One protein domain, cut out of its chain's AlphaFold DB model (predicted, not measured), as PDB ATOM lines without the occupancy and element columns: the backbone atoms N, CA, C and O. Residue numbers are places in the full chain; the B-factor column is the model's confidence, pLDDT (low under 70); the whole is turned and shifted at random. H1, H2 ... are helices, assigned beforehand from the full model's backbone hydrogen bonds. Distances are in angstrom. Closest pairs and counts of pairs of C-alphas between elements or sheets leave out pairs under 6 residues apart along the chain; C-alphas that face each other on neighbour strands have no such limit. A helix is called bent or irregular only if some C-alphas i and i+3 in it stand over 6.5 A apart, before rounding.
ATOM      1  N   ARG A   2     128.841 -76.578 122.784       62.88
ATOM      2  CA  ARG A   2     129.709 -75.448 122.379       62.88
ATOM      3  C   ARG A   2     131.100 -75.444 123.042       62.88
ATOM      4  O   ARG A   2     132.077 -75.191 122.350       62.88
ATOM      5  N   ASP A   3     131.222 -75.819 124.318       66.50
ATOM      6  CA  ASP A   3     132.510 -75.733 125.036       66.50
ATOM      7  C   ASP A   3     133.573 -76.724 124.535       66.50
ATOM      8  O   ASP A   3     134.730 -76.355 124.354       66.50
ATOM      9  N   ARG A   4     133.185 -77.967 124.209       72.94
ATOM     10  CA  ARG A   4     134.112 -78.964 123.631       72.94
ATOM     11  C   ARG A   4     134.669 -78.524 122.276       72.94
ATOM     12  O   ARG A   4     135.827 -78.802 121.975       72.94
ATOM     13  N   ALA A   5     133.854 -77.845 121.467       76.19
ATOM     14  CA  ALA A   5     134.280 -77.323 120.172       76.19
ATOM     15  C   ALA A   5     135.303 -76.188 120.335       76.19
ATOM     16  O   ALA A   5     136.318 -76.186 119.644       76.19
ATOM     17  N   VAL A   6     135.088 -75.285 121.300       71.44
ATOM     18  CA  VAL A   6     136.039 -74.207 121.622       71.44
ATOM     19  C   VAL A   6     137.378 -74.780 122.095       71.44
ATOM     20  O   VAL A   6     138.419 -74.381 121.583       71.44
ATOM     21  N   ILE A   7     137.367 -75.762 123.003       73.44
ATOM     22  CA  ILE A   7     138.596 -76.403 123.504       73.44
ATOM     23  C   ILE A   7     139.364 -77.091 122.368       73.44
ATOM     24  O   ILE A   7     140.560 -76.861 122.205       73.44
ATOM     25  N   ARG A   8     138.679 -77.896 121.540       80.94
ATOM     26  CA  ARG A   8     139.303 -78.580 120.396       80.94
ATOM     27  C   ARG A   8     139.922 -77.587 119.415       80.94
ATOM     28  O   ARG A   8     141.029 -77.809 118.935       80.94
ATOM     29  N   HIS A   9     139.219 -76.493 119.135       81.56
ATOM     30  CA  HIS A   9     139.717 -75.456 118.243       81.56
ATOM     31  C   HIS A   9     140.979 -74.784 118.802       81.56
ATOM     32  O   HIS A   9     141.949 -74.618 118.068       81.56
ATOM     33  N   ARG A  10     141.017 -74.474 120.106       80.88
ATOM     34  CA  ARG A  10     142.211 -73.904 120.754       80.88
ATOM     35  C   ARG A  10     143.398 -74.865 120.761       80.88
ATOM     36  O   ARG A  10     144.507 -74.434 120.467       80.88
ATOM     37  N   LEU A  11     143.175 -76.152 121.021       83.62
ATOM     38  CA  LEU A  11     144.232 -77.167 120.933       83.62
ATOM     39  C   LEU A  11     144.793 -77.284 119.510       83.62
ATOM     40  O   LEU A  11     146.002 -77.340 119.333       83.62
ATOM     41  N   SER A  12     143.932 -77.244 118.490       88.31
ATOM     42  CA  SER A  12     144.374 -77.251 117.091       88.31
ATOM     43  C   SER A  12     145.183 -76.001 116.729       88.31
ATOM     44  O   SER A  12     146.223 -76.125 116.086       88.31
ATOM     45  N   GLN A  13     144.755 -74.813 117.172       87.19
ATOM     46  CA  GLN A  13     145.512 -73.568 116.987       87.19
ATOM     47  C   GLN A  13     146.876 -73.626 117.670       87.19
ATOM     48  O   GLN A  13     147.867 -73.188 117.099       87.19
ATOM     49  N   TYR A  14     146.926 -74.195 118.870       89.56
ATOM     50  CA  TYR A  14     148.164 -74.390 119.600       89.56
ATOM     51  C   TYR A  14     149.130 -75.313 118.847       89.56
ATOM     52  O   TYR A  14     150.281 -74.946 118.629       89.56
ATOM     53  N   SER A  15     148.660 -76.478 118.391       89.38
ATOM     54  CA  SER A  15     149.477 -77.400 117.593       89.38
ATOM     55  C   SER A  15     149.967 -76.755 116.295       89.38
ATOM     56  O   SER A  15     151.116 -76.952 115.913       89.38
ATOM     57  N   ALA A  16     149.122 -75.954 115.638       93.12
ATOM     58  CA  ALA A  16     149.499 -75.217 114.437       93.12
ATOM     59  C   ALA A  16     150.553 -74.135 114.723       93.12
ATOM     60  O   ALA A  16     151.505 -74.014 113.960       93.12
ATOM     61  N   LEU A  17     150.420 -73.384 115.823       94.19
ATOM     62  CA  LEU A  17     151.419 -72.401 116.256       94.19
ATOM     63  C   LEU A  17     152.755 -73.068 116.572       94.19
ATOM     64  O   LEU A  17     153.795 -72.580 116.142       94.19
ATOM     65  N   TRP A  18     152.716 -74.195 117.283       96.38
ATOM     66  CA  TRP A  18     153.906 -74.967 117.617       96.38
ATOM     67  C   TRP A  18     154.627 -75.437 116.353       96.38
ATOM     68  O   TRP A  18     155.804 -75.139 116.162       96.38
ATOM     69  N   LEU A  19     153.906 -76.109 115.447       96.56
ATOM     70  CA  LEU A  19     154.483 -76.635 114.211       96.56
ATOM     71  C   LEU A  19     154.952 -75.512 113.284       96.56
ATOM     72  O   LEU A  19     156.036 -75.597 112.715       96.56
ATOM     73  N   GLY A  20     154.158 -74.449 113.150       96.75
ATOM     74  CA  GLY A  20     154.490 -73.294 112.325       96.75
ATOM     75  C   GLY A  20     155.752 -72.589 112.811       96.75
ATOM     76  O   GLY A  20     156.638 -72.315 112.006       96.75
ATOM     77  N   ALA A  21     155.877 -72.352 114.119       97.19
ATOM     78  CA  ALA A  21     157.074 -71.743 114.689       97.19
ATOM     79  C   ALA A  21     158.301 -72.651 114.566       97.19
ATOM     80  O   ALA A  21     159.366 -72.167 114.189       97.19
ATOM     81  N   PHE A  22     158.145 -73.954 114.823       98.06
ATOM     82  CA  PHE A  22     159.213 -74.933 114.625       98.06
ATOM     83  C   PHE A  22     159.720 -74.909 113.179       98.06
ATOM     84  O   PHE A  22     160.904 -74.684 112.950       98.06
ATOM     85  N   LEU A  23     158.832 -75.085 112.195       98.25
ATOM     86  CA  LEU A  23     159.218 -75.148 110.785       98.25
ATOM     87  C   LEU A  23     159.806 -73.827 110.287       98.25
ATOM     88  O   LEU A  23     160.806 -73.837 109.576       98.25
ATOM     89  N   LEU A  24     159.218 -72.693 110.671       98.31
ATOM     90  CA  LEU A  24     159.707 -71.382 110.254       98.31
ATOM     91  C   LEU A  24     161.119 -71.120 110.787       98.31
ATOM     92  O   LEU A  24     162.003 -70.754 110.015       98.31
ATOM     93  N   VAL A  25     161.346 -71.342 112.084       98.44
ATOM     94  CA  VAL A  25     162.675 -71.163 112.683       98.44
ATOM     95  C   VAL A  25     163.666 -72.181 112.133       98.44
ATOM     96  O   VAL A  25     164.804 -71.809 111.866       98.44
ATOM     97  N   LEU A  26     163.240 -73.421 111.879       98.25
ATOM     98  CA  LEU A  26     164.083 -74.450 111.270       98.25
ATOM     99  C   LEU A  26     164.579 -74.003 109.894       98.25
ATOM    100  O   LEU A  26     165.774 -74.063 109.631       98.25
ATOM    101  N   ILE A  27     163.674 -73.520 109.037       98.38
ATOM    102  CA  ILE A  27     164.011 -73.041 107.692       98.38
ATOM    103  C   ILE A  27     164.960 -71.844 107.773       98.38
ATOM    104  O   ILE A  27     165.981 -71.840 107.089       98.38
ATOM    105  N   ILE A  28     164.654 -70.851 108.613       98.25
ATOM    106  CA  ILE A  28     165.480 -69.642 108.754       98.25
ATOM    107  C   ILE A  28     166.878 -70.001 109.266       98.25
ATOM    108  O   ILE A  28     167.870 -69.601 108.661       98.25
ATOM    109  N   ALA A  29     166.969 -70.780 110.346       97.44
ATOM    110  CA  ALA A  29     168.242 -71.157 110.949       97.44
ATOM    111  C   ALA A  29     169.072 -72.057 110.020       97.44
ATOM    112  O   ALA A  29     170.271 -71.835 109.866       97.44
ATOM    113  N   ALA A  30     168.442 -73.025 109.344       97.50
ATOM    114  CA  ALA A  30     169.123 -73.889 108.385       97.50
ATOM    115  C   ALA A  30     169.622 -73.102 107.165       97.50
ATOM    116  O   ALA A  30     170.762 -73.285 106.745       97.50
ATOM    117  N   ALA A  31     168.811 -72.195 106.613       97.88
ATOM    118  CA  ALA A  31     169.223 -71.354 105.494       97.88
ATOM    119  C   ALA A  31     170.381 -70.423 105.886       97.88
ATOM    120  O   ALA A  31     171.372 -70.333 105.166       97.88
ATOM    121  N   ALA A  32     170.295 -69.770 107.045       97.00
ATOM    122  CA  ALA A  32     171.341 -68.873 107.520       97.00
ATOM    123  C   ALA A  32     172.655 -69.618 107.818       97.00
ATOM    124  O   ALA A  32     173.717 -69.220 107.344       97.00
ATOM    125  N   SER A  33     172.594 -70.724 108.563       96.62
ATOM    126  CA  SER A  33     173.800 -71.405 109.040       96.62
ATOM    127  C   SER A  33     174.362 -72.424 108.047       96.62
ATOM    128  O   SER A  33     175.557 -72.422 107.760       96.62
ATOM    129  N   LEU A  34     173.522 -73.283 107.463       94.62
ATOM    130  CA  LEU A  34     174.001 -74.371 106.603       94.62
ATOM    131  C   LEU A  34     174.237 -73.909 105.162       94.62
ATOM    132  O   LEU A  34     175.201 -74.354 104.538       94.62
ATOM    133  N   VAL A  35     173.387 -73.015 104.642       96.56
ATOM    134  CA  VAL A  35     173.483 -72.523 103.255       96.56
ATOM    135  C   VAL A  35     174.332 -71.258 103.176       96.56
ATOM    136  O   VAL A  35     175.310 -71.226 102.434       96.56
ATOM    137  N   ALA A  36     173.999 -70.230 103.961       97.00
ATOM    138  CA  ALA A  36     174.719 -68.956 103.955       97.00
ATOM    139  C   ALA A  36     175.977 -68.943 104.845       97.00
ATOM    140  O   ALA A  36     176.699 -67.950 104.848       97.00
ATOM    141  N   ARG A  37     176.272 -70.050 105.549       95.50
ATOM    142  CA  ARG A  37     177.483 -70.239 106.371       95.50
ATOM    143  C   ARG A  37     177.654 -69.201 107.487       95.50
ATOM    144  O   ARG A  37     178.780 -68.917 107.887       95.50
ATOM    145  N   LEU A  38     176.554 -68.639 107.985       96.81
ATOM    146  CA  LEU A  38     176.582 -67.761 109.153       96.81
ATOM    147  C   LEU A  38     176.802 -68.575 110.434       96.81
ATOM    148  O   LEU A  38     176.401 -69.744 110.517       96.81
ATOM    149  N   ASP A  39     177.414 -67.945 111.437       95.94
ATOM    150  CA  ASP A  39     177.590 -68.557 112.750       95.94
ATOM    151  C   ASP A  39     176.217 -68.865 113.366       95.94
ATOM    152  O   ASP A  39     175.342 -68.000 113.466       95.94
ATOM    153  N   LEU A  40     176.003 -70.127 113.744       96.12
ATOM    154  CA  LEU A  40     174.724 -70.569 114.285       96.12
ATOM    155  C   LEU A  40     174.401 -69.900 115.627       96.12
ATOM    156  O   LEU A  40     173.224 -69.715 115.930       96.12
ATOM    157  N   ILE A  41     175.413 -69.542 116.417       96.75
ATOM    158  CA  ILE A  41     175.257 -68.872 117.708       96.75
ATOM    159  C   ILE A  41     174.664 -67.479 117.483       96.75
ATOM    160  O   ILE A  41     173.645 -67.150 118.089       96.75
ATOM    161  N   ASP A  42     175.216 -66.712 116.539       97.06
ATOM    162  CA  ASP A  42     174.707 -65.382 116.184       97.06
ATOM    163  C   ASP A  42     173.287 -65.458 115.605       97.06
ATOM    164  O   ASP A  42     172.403 -64.665 115.943       97.06
ATOM    165  N   VAL A  43     173.033 -66.455 114.750       97.25
ATOM    166  CA  VAL A  43     171.698 -66.706 114.194       97.25
ATOM    167  C   VAL A  43     170.703 -67.052 115.303       97.25
ATOM    168  O   VAL A  43     169.581 -66.543 115.295       97.25
ATOM    169  N   ALA A  44     171.087 -67.889 116.268       97.31
ATOM    170  CA  ALA A  44     170.247 -68.244 117.407       97.31
ATOM    171  C   ALA A  44     169.929 -67.017 118.275       97.31
ATOM    172  O   ALA A  44     168.766 -66.810 118.633       97.31
ATOM    173  N   ASP A  45     170.930 -66.177 118.545       97.69
ATOM    174  CA  ASP A  45     170.794 -64.958 119.347       97.69
ATOM    175  C   ASP A  45     169.915 -63.894 118.679       97.69
ATOM    176  O   ASP A  45     169.293 -63.087 119.369       97.69
ATOM    177  N   LEU A  46     169.767 -63.941 117.354       97.31
ATOM    178  CA  LEU A  46     168.830 -63.094 116.624       97.31
ATOM    179  C   LEU A  46     167.421 -63.702 116.539       97.31
ATOM    180  O   LEU A  46     166.421 -63.026 116.793       97.31
ATOM    181  N   VAL A  47     167.319 -64.971 116.142       97.56
ATOM    182  CA  VAL A  47     166.039 -65.593 115.770       97.56
ATOM    183  C   VAL A  47     165.223 -65.992 116.996       97.56
ATOM    184  O   VAL A  47     164.002 -65.811 116.995       97.56
ATOM    185  N   LEU A  48     165.858 -66.509 118.054       97.50
ATOM    186  CA  LEU A  48     165.142 -66.990 119.238       97.50
ATOM    187  C   LEU A  48     164.383 -65.866 119.962       97.50
ATOM    188  O   LEU A  48     163.185 -66.050 120.197       97.50
ATOM    189  N   PRO A  49     164.976 -64.690 120.264       98.00
ATOM    190  CA  PRO A  49     164.237 -63.609 120.916       98.00
ATOM    191  C   PRO A  49     163.034 -63.140 120.097       98.00
ATOM    192  O   PRO A  49     161.948 -62.955 120.648       98.00
ATOM    193  N   VAL A  50     163.193 -63.014 118.775       97.69
ATOM    194  CA  VAL A  50     162.098 -62.635 117.871       97.69
ATOM    195  C   VAL A  50     160.983 -63.679 117.913       97.69
ATOM    196  O   VAL A  50     159.815 -63.327 118.084       97.69
ATOM    197  N   ALA A  51     161.326 -64.967 117.824       97.38
ATOM    198  CA  ALA A  51     160.353 -66.050 117.912       97.38
ATOM    199  C   ALA A  51     159.612 -66.049 119.260       97.38
ATOM    200  O   ALA A  51     158.391 -66.204 119.284       97.38
ATOM    201  N   PHE A  52     160.314 -65.817 120.374       97.00
ATOM    202  CA  PHE A  52     159.704 -65.738 121.702       97.00
ATOM    203  C   PHE A  52     158.738 -64.562 121.834       97.00
ATOM    204  O   PHE A  52     157.639 -64.742 122.360       97.00
ATOM    205  N   VAL A  53     159.099 -63.381 121.325       96.75
ATOM    206  CA  VAL A  53     158.217 -62.204 121.340       96.75
ATOM    207  C   VAL A  53     156.960 -62.461 120.512       96.75
ATOM    208  O   VAL A  53     155.853 -62.196 120.981       96.75
ATOM    209  N   LEU A  54     157.103 -63.027 119.311       96.75
ATOM    210  CA  LEU A  54     155.967 -63.324 118.438       96.75
ATOM    211  C   LEU A  54     155.042 -64.387 119.037       96.75
ATOM    212  O   LEU A  54     153.825 -64.203 119.052       96.75
ATOM    213  N   LEU A  55     155.599 -65.478 119.569       95.88
ATOM    214  CA  LEU A  55     154.822 -66.540 120.211       95.88
ATOM    215  C   LEU A  55     154.147 -66.057 121.496       95.88
ATOM    216  O   LEU A  55     152.960 -66.318 121.698       95.88
ATOM    217  N   GLY A  56     154.868 -65.314 122.337       93.69
ATOM    218  CA  GLY A  56     154.315 -64.697 123.539       93.69
ATOM    219  C   GLY A  56     153.177 -63.733 123.203       93.69
ATOM    220  O   GLY A  56     152.107 -63.806 123.807       93.69
ATOM    221  N   GLY A  57     153.358 -62.899 122.177       94.81
ATOM    222  CA  GLY A  57     152.329 -61.993 121.668       94.81
ATOM    223  C   GLY A  57     151.101 -62.728 121.129       94.81
ATOM    224  O   GLY A  57     149.974 -62.396 121.499       94.81
ATOM    225  N   ALA A  58     151.295 -63.772 120.318       92.69
ATOM    226  CA  ALA A  58     150.209 -64.613 119.817       92.69
ATOM    227  C   ALA A  58     149.422 -65.270 120.963       92.69
ATOM    228  O   ALA A  58     148.188 -65.328 120.924       92.69
ATOM    229  N   MET A  59     150.118 -65.708 122.015       90.19
ATOM    230  CA  MET A  59     149.499 -66.298 123.198       90.19
ATOM    231  C   MET A  59     148.673 -65.278 123.985       90.19
ATOM    232  O   MET A  59     147.506 -65.529 124.296       90.19
ATOM    233  N   LEU A  60     149.252 -64.105 124.263       91.69
ATOM    234  CA  LEU A  60     148.572 -63.005 124.946       91.69
ATOM    235  C   LEU A  60     147.336 -62.552 124.170       91.69
ATOM    236  O   LEU A  60     146.276 -62.363 124.764       91.69
ATOM    237  N   TYR A  61     147.437 -62.457 122.845       90.88
ATOM    238  CA  TYR A  61     146.299 -62.157 121.984       90.88
ATOM    239  C   TYR A  61     145.210 -63.235 122.082       90.88
ATOM    240  O   TYR A  61     144.039 -62.912 122.284       90.88
ATOM    241  N   GLY A  62     145.571 -64.520 122.004       86.44
ATOM    242  CA  GLY A  62     144.617 -65.630 122.102       86.44
ATOM    243  C   GLY A  62     143.865 -65.668 123.438       86.44
ATOM    244  O   GLY A  62     142.643 -65.878 123.469       86.44
ATOM    245  N   VAL A  63     144.573 -65.417 124.542       87.62
ATOM    246  CA  VAL A  63     143.992 -65.324 125.888       87.62
ATOM    247  C   VAL A  63     143.147 -64.055 126.036       87.62
ATOM    248  O   VAL A  63     141.994 -64.141 126.461       87.62
ATOM    249  N   GLY A  64     143.661 -62.896 125.622       87.88
ATOM    250  CA  GLY A  64     142.961 -61.610 125.697       87.88
ATOM    251  C   GLY A  64     141.663 -61.595 124.889       87.88
ATOM    252  O   GLY A  64     140.610 -61.216 125.404       87.88
ATOM    253  N   ALA A  65     141.688 -62.125 123.665       86.31
ATOM    254  CA  ALA A  65     140.493 -62.288 122.841       86.31
ATOM    255  C   ALA A  65     139.443 -63.183 123.525       86.31
ATOM    256  O   ALA A  65     138.241 -62.933 123.442       86.31
ATOM    257  N   THR A  66     139.888 -64.211 124.251       83.81
ATOM    258  CA  THR A  66     138.999 -65.090 125.024       83.81
ATOM    259  C   THR A  66     138.411 -64.378 126.248       83.81
ATOM    260  O   THR A  66     137.250 -64.610 126.593       83.81
ATOM    261  N   ALA A  67     139.165 -63.483 126.890       82.75
ATOM    262  CA  ALA A  67     138.688 -62.710 128.034       82.75
ATOM    263  C   ALA A  67     137.529 -61.770 127.657       82.75
ATOM    264  O   ALA A  67     136.557 -61.667 128.412       82.75
ATOM    265  N   VAL A  68     137.589 -61.157 126.470       85.75
ATOM    266  CA  VAL A  68     136.550 -60.251 125.943       85.75
ATOM    267  C   VAL A  68     135.368 -61.013 125.320       85.75
ATOM    268  O   VAL A  68     134.255 -60.494 125.247       85.75
ATOM    269  N   ALA A  69     135.558 -62.273 124.919       80.00
ATOM    270  CA  ALA A  69     134.484 -63.087 124.363       80.00
ATOM    271  C   ALA A  69     133.325 -63.301 125.361       80.00
ATOM    272  O   ALA A  69     133.520 -63.439 126.577       80.00
ATOM    273  N   ARG A  70     132.097 -63.416 124.830       79.50
ATOM    274  CA  ARG A  70     130.890 -63.827 125.579       79.50
ATOM    275  C   ARG A  70     130.909 -65.335 125.876       79.50
ATOM    276  O   ARG A  70     130.025 -66.076 125.460       79.50
ATOM    277  N   ALA A  71     131.958 -65.796 126.547       77.88
ATOM    278  CA  ALA A  71     132.094 -67.156 127.051       77.88
ATOM    279  C   ALA A  71     131.810 -67.193 128.561       77.88
ATOM    280  O   ALA A  71     132.027 -66.201 129.262       77.88
ATOM    281  N   GLY A  72     131.343 -68.336 129.066       85.88
ATOM    282  CA  GLY A  72     131.180 -68.543 130.506       85.88
ATOM    283  C   GLY A  72     132.521 -68.473 131.249       85.88
ATOM    284  O   GLY A  72     133.570 -68.777 130.679       85.88
ATOM    285  N   LEU A  73     132.483 -68.100 132.532       87.94
ATOM    286  CA  LEU A  73     133.666 -67.997 133.402       87.94
ATOM    287  C   LEU A  73     134.512 -69.279 133.407       87.94
ATOM    288  O   LEU A  73     135.731 -69.188 133.303       87.94
ATOM    289  N   GLY A  74     133.876 -70.456 133.434       85.38
ATOM    290  CA  GLY A  74     134.574 -71.747 133.391       85.38
ATOM    291  C   GLY A  74     135.369 -71.976 132.100       85.38
ATOM    292  O   GLY A  74     136.474 -72.504 132.130       85.38
ATOM    293  N   THR A  75     134.853 -71.531 130.953       82.69
ATOM    294  CA  THR A  75     135.563 -71.649 129.670       82.69
ATOM    295  C   THR A  75     136.746 -70.682 129.611       82.69
ATOM    296  O   THR A  75     137.807 -71.034 129.100       82.69
ATOM    297  N   LYS A  76     136.596 -69.476 130.177       86.56
ATOM    298  CA  LYS A  76     137.688 -68.498 130.281       86.56
ATOM    299  C   LYS A  76     138.810 -69.008 131.183       86.56
ATOM    300  O   LYS A  76     139.962 -69.001 130.758       86.56
ATOM    301  N   SER A  77     138.480 -69.492 132.381       88.38
ATOM    302  CA  SER A  77     139.473 -70.035 133.315       88.38
ATOM    303  C   SER A  77     140.186 -71.252 132.735       88.38
ATOM    304  O   SER A  77     141.406 -71.338 132.831       88.38
ATOM    305  N   LEU A  78     139.461 -72.144 132.052       87.81
ATOM    306  CA  LEU A  78     140.059 -73.302 131.394       87.81
ATOM    307  C   LEU A  78     141.030 -72.902 130.277       87.81
ATOM    308  O   LEU A  78     142.102 -73.487 130.177       87.81
ATOM    309  N   ILE A  79     140.687 -71.916 129.444       86.44
ATOM    310  CA  ILE A  79     141.582 -71.451 128.373       86.44
ATOM    311  C   ILE A  79     142.825 -70.774 128.953       86.44
ATOM    312  O   ILE A  79     143.916 -71.001 128.443       86.44
ATOM    313  N   VAL A  80     142.684 -69.992 130.025       89.19
ATOM    314  CA  VAL A  80     143.832 -69.408 130.736       89.19
ATOM    315  C   VAL A  80     144.714 -70.506 131.330       89.19
ATOM    316  O   VAL A  80     145.922 -70.485 131.123       89.19
ATOM    317  N   ALA A  81     144.131 -71.498 132.005       88.25
ATOM    318  CA  ALA A  81     144.877 -72.622 132.566       88.25
ATOM    319  C   ALA A  81     145.603 -73.424 131.477       88.25
ATOM    320  O   ALA A  81     146.783 -73.735 131.615       88.25
ATOM    321  N   LEU A  82     144.924 -73.699 130.360       88.25
ATOM    322  CA  LEU A  82     145.521 -74.361 129.205       88.25
ATOM    323  C   LEU A  82     146.655 -73.516 128.617       88.25
ATOM    324  O   LEU A  82     147.689 -74.054 128.239       88.25
ATOM    325  N   ALA A  83     146.487 -72.195 128.570       88.69
ATOM    326  CA  ALA A  83     147.515 -71.304 128.074       88.69
ATOM    327  C   ALA A  83     148.765 -71.304 128.958       88.69
ATOM    328  O   ALA A  83     149.872 -71.429 128.445       88.69
ATOM    329  N   LEU A  84     148.587 -71.234 130.277       89.12
ATOM    330  CA  LEU A  84     149.683 -71.320 131.242       89.12
ATOM    331  C   LEU A  84     150.399 -72.672 131.175       89.12
ATOM    332  O   LEU A  84     151.621 -72.721 131.252       89.12
ATOM    333  N   LEU A  85     149.652 -73.761 130.989       89.19
ATOM    334  CA  LEU A  85     150.223 -75.100 130.860       89.19
ATOM    335  C   LEU A  85     151.038 -75.255 129.569       89.19
ATOM    336  O   LEU A  85     152.095 -75.881 129.563       89.19
ATOM    337  N   LEU A  86     150.528 -74.710 128.466       90.44
ATOM    338  CA  LEU A  86     151.074 -74.957 127.139       90.44
ATOM    339  C   LEU A  86     152.080 -73.897 126.670       90.44
ATOM    340  O   LEU A  86     152.816 -74.151 125.724       90.44
ATOM    341  N   ILE A  87     152.181 -72.734 127.317       91.19
ATOM    342  CA  ILE A  87     153.136 -71.698 126.893       91.19
ATOM    343  C   ILE A  87     154.583 -72.197 126.929       91.19
ATOM    344  O   ILE A  87     155.349 -71.925 126.010       91.19
ATOM    345  N   LEU A  88     154.950 -72.976 127.948       90.81
ATOM    346  CA  LEU A  88     156.310 -73.479 128.071       90.81
ATOM    347  C   LEU A  88     156.651 -74.466 126.935       90.81
ATOM    348  O   LEU A  88     157.620 -74.208 126.220       90.81
ATOM    349  N   PRO A  89     155.860 -75.529 126.675       91.81
ATOM    350  CA  PRO A  89     156.078 -76.380 125.505       91.81
ATOM    351  C   PRO A  89     156.047 -75.629 124.162       91.81
ATOM    352  O   PRO A  89     156.707 -76.061 123.217       91.81
ATOM    353  N   LEU A  90     155.322 -74.509 124.060       93.38
ATOM    354  CA  LEU A  90     155.270 -73.686 122.847       93.38
ATOM    355  C   LEU A  90     156.582 -72.975 122.573       93.38
ATOM    356  O   LEU A  90     157.079 -73.013 121.452       93.38
ATOM    357  N   LEU A  91     157.150 -72.349 123.601       94.88
ATOM    358  CA  LEU A  91     158.424 -71.643 123.496       94.88
ATOM    359  C   LEU A  91     159.584 -72.604 123.197       94.88
ATOM    360  O   LEU A  91     160.580 -72.195 122.612       94.88
ATOM    361  N   TRP A  92     159.438 -73.893 123.507       95.69
ATOM    362  CA  TRP A  92     160.400 -74.918 123.102       95.69
ATOM    363  C   TRP A  92     160.413 -75.205 121.595       95.69
ATOM    364  O   TRP A  92     161.431 -75.681 121.102       95.69
ATOM    365  N   ALA A  93     159.347 -74.906 120.845       97.31
ATOM    366  CA  ALA A  93     159.294 -75.153 119.400       97.31
ATOM    367  C   ALA A  93     160.455 -74.497 118.620       97.31
ATOM    368  O   ALA A  93     161.196 -75.219 117.949       97.31
ATOM    369  N   PRO A  94     160.687 -73.171 118.711       97.25
ATOM    370  CA  PRO A  94     161.813 -72.537 118.029       97.25
ATOM    371  C   PRO A  94     163.172 -73.022 118.557       97.25
ATOM    372  O   PRO A  94     164.103 -73.180 117.778       97.25
ATOM    373  N   VAL A  95     163.292 -73.333 119.851       97.38
ATOM    374  CA  VAL A  95     164.542 -73.848 120.440       97.38
ATOM    375  C   VAL A  95     164.900 -75.219 119.874       97.38
ATOM    376  O   VAL A  95     166.042 -75.444 119.483       97.38
ATOM    377  N   LEU A  96     163.924 -76.124 119.777       97.44
ATOM    378  CA  LEU A  96     164.114 -77.443 119.172       97.44
ATOM    379  C   LEU A  96     164.515 -77.334 117.703       97.44
ATOM    380  O   LEU A  96     165.363 -78.096 117.254       97.44
ATOM    381  N   ALA A  97     163.952 -76.376 116.969       98.00
ATOM    382  CA  ALA A  97     164.347 -76.131 115.591       98.00
ATOM    383  C   ALA A  97     165.832 -75.753 115.481       98.00
ATOM    384  O   ALA A  97     166.550 -76.352 114.682       98.00
ATOM    385  N   VAL A  98     166.324 -74.831 116.319       98.00
ATOM    386  CA  VAL A  98     167.751 -74.470 116.304       98.00
ATOM    387  C   VAL A  98     168.632 -75.624 116.798       98.00
ATOM    388  O   VAL A  98     169.677 -75.867 116.208       98.00
ATOM    389  N   LEU A  99     168.196 -76.399 117.799       96.56
ATOM    390  CA  LEU A  99     168.908 -77.604 118.253       96.56
ATOM    391  C   LEU A  99     169.052 -78.655 117.144       96.56
ATOM    392  O   LEU A  99     170.098 -79.287 117.038       96.56
ATOM    393  N   VAL A 100     168.033 -78.829 116.297       97.81
ATOM    394  CA  VAL A 100     168.118 -79.713 115.124       97.81
ATOM    395  C   VAL A 100     169.181 -79.212 114.148       97.81
ATOM    396  O   VAL A 100     170.004 -80.003 113.691       97.81
ATOM    397  N   VAL A 101     169.217 -77.908 113.857       97.31
ATOM    398  CA  VAL A 101     170.254 -77.326 112.987       97.31
ATOM    399  C   VAL A 101     171.644 -77.472 113.608       97.31
ATOM    400  O   VAL A 101     172.581 -77.846 112.909       97.31
ATOM    401  N   ALA A 102     171.766 -77.253 114.917       95.44
ATOM    402  CA  ALA A 102     173.008 -77.415 115.666       95.44
ATOM    403  C   ALA A 102     173.524 -78.856 115.593       95.44
ATOM    404  O   ALA A 102     174.687 -79.076 115.264       95.44
ATOM    405  N   ALA A 103     172.640 -79.838 115.791       95.56
ATOM    406  CA  ALA A 103     172.972 -81.253 115.675       95.56
ATOM    407  C   ALA A 103     173.451 -81.625 114.262       95.56
ATOM    408  O   ALA A 103     174.433 -82.350 114.123       95.56
ATOM    409  N   ILE A 104     172.802 -81.103 113.214       95.00
ATOM    410  CA  ILE A 104     173.215 -81.329 111.818       95.00
ATOM    411  C   ILE A 104     174.570 -80.670 111.532       95.00
ATOM    412  O   ILE A 104     175.413 -81.259 110.860       95.00
ATOM    413  N   GLY A 105     174.782 -79.452 112.032       92.06
ATOM    414  CA  GLY A 105     176.019 -78.695 111.843       92.06
ATOM    415  C   GLY A 105     177.185 -79.150 112.724       92.06
ATOM    416  O   GLY A 105     178.296 -78.668 112.528       92.06
ATOM    417  N   GLY A 106     176.953 -80.042 113.693       91.38
ATOM    418  CA  GLY A 106     177.954 -80.427 114.692       91.38
ATOM    419  C   GLY A 106     178.339 -79.285 115.641       91.38
ATOM    420  O   GLY A 106     179.465 -79.250 116.129       91.38
ATOM    421  N   VAL A 107     177.427 -78.336 115.875       90.50
ATOM    422  CA  VAL A 107     177.653 -77.132 116.688       90.50
ATOM    423  C   VAL A 107     176.971 -77.271 118.049       90.50
ATOM    424  O   VAL A 107     175.896 -77.853 118.173       90.50
ATOM    425  N   VAL A 108     177.600 -76.701 119.072       90.75
ATOM    426  CA  VAL A 108     177.117 -76.648 120.457       90.75
ATOM    427  C   VAL A 108     176.441 -75.288 120.670       90.75
ATOM    428  O   VAL A 108     177.100 -74.251 120.604       90.75
ATOM    429  N   ILE A 109     175.119 -75.269 120.882       91.12
ATOM    430  CA  ILE A 109     174.322 -74.029 121.002       91.12
ATOM    431  C   ILE A 109     174.419 -73.395 122.399       91.12
ATOM    432  O   ILE A 109     173.929 -72.298 122.636       91.12
ATOM    433  N   GLU A 110     175.054 -74.068 123.350       88.06
ATOM    434  CA  GLU A 110     175.177 -73.666 124.750       88.06
ATOM    435  C   GLU A 110     175.877 -72.312 124.934       88.06
ATOM    436  O   GLU A 110     175.713 -71.687 125.980       88.06
ATOM    437  N   TYR A 111     176.605 -71.842 123.918       88.62
ATOM    438  CA  TYR A 111     177.237 -70.524 123.889       88.62
ATOM    439  C   TYR A 111     176.300 -69.387 123.441       88.62
ATOM    440  O   TYR A 111     176.651 -68.224 123.611       88.62
ATOM    441  N   SER A 112     175.107 -69.694 122.916       95.38
ATOM    442  CA  SER A 112     174.079 -68.692 122.597       95.38
ATOM    443  C   SER A 112     173.534 -68.058 123.871       95.38
ATOM    444  O   SER A 112     173.039 -68.737 124.778       95.38
ATOM    445  N   THR A 113     173.572 -66.728 123.915       96.56
ATOM    446  CA  THR A 113     173.050 -65.946 125.037       96.56
ATOM    447  C   THR A 113     171.530 -66.074 125.146       96.56
ATOM    448  O   THR A 113     170.999 -66.242 126.247       96.56
ATOM    449  N   ALA A 114     170.817 -66.088 124.015       95.75
ATOM    450  CA  ALA A 114     169.369 -66.248 123.980       95.75
ATOM    451  C   ALA A 114     168.934 -67.635 124.477       95.75
ATOM    452  O   ALA A 114     167.998 -67.745 125.275       95.75
ATOM    453  N   TYR A 115     169.633 -68.693 124.056       95.69
ATOM    454  CA  TYR A 115     169.379 -70.051 124.534       95.69
ATOM    455  C   TYR A 115     169.697 -70.206 126.027       95.69
ATOM    456  O   TYR A 115     168.896 -70.779 126.775       95.69
ATOM    457  N   ALA A 116     170.824 -69.658 126.488       95.62
ATOM    458  CA  ALA A 116     171.203 -69.687 127.897       95.62
ATOM    459  C   ALA A 116     170.165 -68.976 128.780       95.62
ATOM    460  O   ALA A 116     169.698 -69.550 129.766       95.62
ATOM    461  N   HIS A 117     169.731 -67.770 128.402       95.50
ATOM    462  CA  HIS A 117     168.679 -67.045 129.118       95.50
ATOM    463  C   HIS A 117     167.348 -67.794 129.120       95.50
ATOM    464  O   HIS A 117     166.692 -67.859 130.161       95.50
ATOM    465  N   PHE A 118     166.964 -68.402 127.994       95.06
ATOM    466  CA  PHE A 118     165.780 -69.252 127.938       95.06
ATOM    467  C   PHE A 118     165.876 -70.391 128.959       95.06
ATOM    468  O   PHE A 118     164.973 -70.554 129.778       95.06
ATOM    469  N   ARG A 119     166.990 -71.135 128.984       93.94
ATOM    470  CA  ARG A 119     167.199 -72.210 129.966       93.94
ATOM    471  C   ARG A 119     167.133 -71.708 131.401       93.94
ATOM    472  O   ARG A 119     166.481 -72.350 132.215       93.94
ATOM    473  N   ILE A 120     167.765 -70.574 131.703       93.88
ATOM    474  CA  ILE A 120     167.735 -69.969 133.040       93.88
ATOM    475  C   ILE A 120     166.296 -69.648 133.446       93.88
ATOM    476  O   ILE A 120     165.865 -70.063 134.521       93.88
ATOM    477  N   ALA A 121     165.534 -68.971 132.585       93.19
ATOM    478  CA  ALA A 121     164.144 -68.622 132.861       93.19
ATOM    479  C   ALA A 121     163.276 -69.874 133.066       93.19
ATOM    480  O   ALA A 121     162.502 -69.951 134.019       93.19
ATOM    481  N   VAL A 122     163.446 -70.895 132.220       91.88
ATOM    482  CA  VAL A 122     162.752 -72.179 132.378       91.88
ATOM    483  C   VAL A 122     163.130 -72.841 133.700       91.88
ATOM    484  O   VAL A 122     162.243 -73.276 134.427       91.88
ATOM    485  N   SER A 123     164.413 -72.886 134.061       90.31
ATOM    486  CA  SER A 123     164.872 -73.456 135.330       90.31
ATOM    487  C   SER A 123     164.310 -72.708 136.538       90.31
ATOM    488  O   SER A 123     163.880 -73.354 137.486       90.31
ATOM    489  N   GLN A 124     164.238 -71.376 136.497       91.88
ATOM    490  CA  GLN A 124     163.649 -70.567 137.569       91.88
ATOM    491  C   GLN A 124     162.155 -70.848 137.779       91.88
ATOM    492  O   GLN A 124     161.664 -70.703 138.894       91.88
ATOM    493  N   VAL A 125     161.436 -71.273 136.736       86.94
ATOM    494  CA  VAL A 125     160.016 -71.651 136.829       86.94
ATOM    495  C   VAL A 125     159.849 -73.120 137.214       86.94
ATOM    496  O   VAL A 125     159.061 -73.448 138.095       86.94
ATOM    497  N   VAL A 126     160.581 -74.019 136.558       85.75
ATOM    498  CA  VAL A 126     160.423 -75.469 136.720       85.75
ATOM    499  C   VAL A 126     161.011 -75.945 138.041       85.75
ATOM    500  O   VAL A 126     160.405 -76.793 138.685       85.75
ATOM    501  N   TYR A 127     162.153 -75.412 138.479       85.25
ATOM    502  CA  TYR A 127     162.826 -75.905 139.680       85.25
ATOM    503  C   TYR A 127     161.977 -75.753 140.952       85.25
ATOM    504  O   TYR A 127     161.815 -76.755 141.642       85.25
ATOM    505  N   PRO A 128     161.354 -74.597 141.255       86.50
ATOM    506  CA  PRO A 128     160.469 -74.481 142.416       86.50
ATOM    507  C   PRO A 128     159.261 -75.416 142.337       86.50
ATOM    508  O   PRO A 128     158.868 -76.003 143.343       86.50
ATOM    509  N   LEU A 129     158.686 -75.583 141.138       81.56
ATOM    510  CA  LEU A 129     157.572 -76.506 140.919       81.56
ATOM    511  C   LEU A 129     158.002 -77.946 141.186       81.56
ATOM    512  O   LEU A 129     157.296 -78.671 141.870       81.56
ATOM    513  N   VAL A 130     159.169 -78.351 140.686       80.38
ATOM    514  CA  VAL A 130     159.720 -79.679 140.948       80.38
ATOM    515  C   VAL A 130     160.049 -79.830 142.424       80.38
ATOM    516  O   VAL A 130     159.670 -80.846 142.972       80.38
ATOM    517  N   ALA A 131     160.660 -78.847 143.087       81.56
ATOM    518  CA  ALA A 131     160.987 -78.903 144.515       81.56
ATOM    519  C   ALA A 131     159.741 -79.130 145.392       81.56
ATOM    520  O   ALA A 131     159.751 -79.997 146.261       81.56
ATOM    521  N   LEU A 132     158.627 -78.455 145.075       76.88
ATOM    522  CA  LEU A 132     157.312 -78.666 145.703       76.88
ATOM    523  C   LEU A 132     156.847 -80.131 145.672       76.88
ATOM    524  O   LEU A 132     156.169 -80.581 146.595       76.88
ATOM    525  N   PHE A 133     157.196 -80.872 144.617       70.31
ATOM    526  CA  PHE A 133     156.867 -82.291 144.484       70.31
ATOM    527  C   PHE A 133     158.015 -83.215 144.896       70.31
ATOM    528  O   PHE A 133     157.747 -84.287 145.415       70.31
ATOM    529  N   ALA A 134     159.272 -82.843 144.689       67.25
ATOM    530  CA  ALA A 134     160.445 -83.687 144.890       67.25
ATOM    531  C   ALA A 134     160.743 -83.914 146.374       67.25
ATOM    532  O   ALA A 134     161.147 -85.014 146.742       67.25
ATOM    533  N   ASP A 135     160.443 -82.928 147.224       67.62
ATOM    534  CA  ASP A 135     160.527 -83.076 148.679       67.62
ATOM    535  C   ASP A 135     159.312 -83.825 149.267       67.62
ATOM    536  O   ASP A 135     159.245 -84.068 150.473       67.62
ATOM    537  N   SER A 136     158.343 -84.235 148.435       74.00
ATOM    538  CA  SER A 136     157.240 -85.093 148.870       74.00
ATOM    539  C   SER A 136     157.721 -86.541 149.030       74.00
ATOM    540  O   SER A 136     158.124 -87.163 148.038       74.00
TER     541      SER A 136
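This is residues 2 to 136 of the 181 residues of an uncharacterized protein of Caulobacter sp. AP07 (UniProt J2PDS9). Three long helices, H1, H2 and the bent H3, run to and fro side by side as a long bundle, and H4 slants away from one end of it, so that residues 127 to 136 stick out free. The bundle is made of H1, H2 and the two arms H3a and H3b; its helices are mostly aligned, though H1 and H3a are close but not clearly touching. The printed part has 135 residues with four named helices, in the order H1, H2, H3, H4, and no named strand; the class is all helix. It is only just loose, close to compact, with a radius of gyration of the C-alphas of 17.2 A, and its outline is flat, spanning 52 by 39 by 19 A.

Find C-alpha 2 at (129.709, -75.448, 122.379); from there H1, residues 2 to 35, runs 47.9 A to C-alpha 35 at (173.483, -72.523, 103.255). H2, residues 40 to 68, runs 41.2 A and has a kink of 27 degrees near residue 47. H3, residues 73 to 105, was assigned as one helix by its hydrogen bonds but is bent, with C-alphas 85 and 88 6.9 A apart. Its arms are H3a, residues 73 to 85, 18.2 A long, and H3b, residues 88 to 105, 26.1 A long. H4, residues 113 to 134, runs 29.5 A to C-alpha 134 at (160.445, -83.687, 144.890), with a kink of 35 degrees near residue 128.

Begin at the hub, H2. It forms a hairpin with H1, which touches it with residues 17 to 33 alone, at a shallow tilt of 16 degrees, opposite ways; the closest C-alphas, of Ser 33 and Leu 40, are 5.4 A apart. With residues 59 to 67 alone H2 touches H3a, also a hairpin, at a shallow tilt of 9 degrees; look at the closest C-alphas, of Ala 67 and Lys 76, 6.3 A apart. H3b touches H1 at a shallow tilt of 25 degrees, the same way, closest at the C-alphas of Leu 26 and Ala 97, 4.6 A apart. H3b touches H2 as well, closest at the C-alphas of Phe 52 and Leu 91, 6.3 A apart. H4 touches H2 with residues 113 to 115 alone, at a steep tilt of 55 degrees; the closest C-alphas, of Asp 45 and Ala 114, are 5.0 A apart. H4 is apart from H1 and H3a. In the backbone of H1 and H3a, every O i to N i+4 pair is within hydrogen-bond range; in H2 23 of 25 are, in H3b 11 of 14, in H4 15 of 18.

The two C-alphas farthest apart, of Arg 37 and Gly 72, are 52.2 A from each other. The printed part has no cut and no long link; H1 to H2 and H2 to H3 are tight, H3 to H4 short. The mean pLDDT of the printed part is 90.5, with residues 2 to 3 and 134 to 135 under 70.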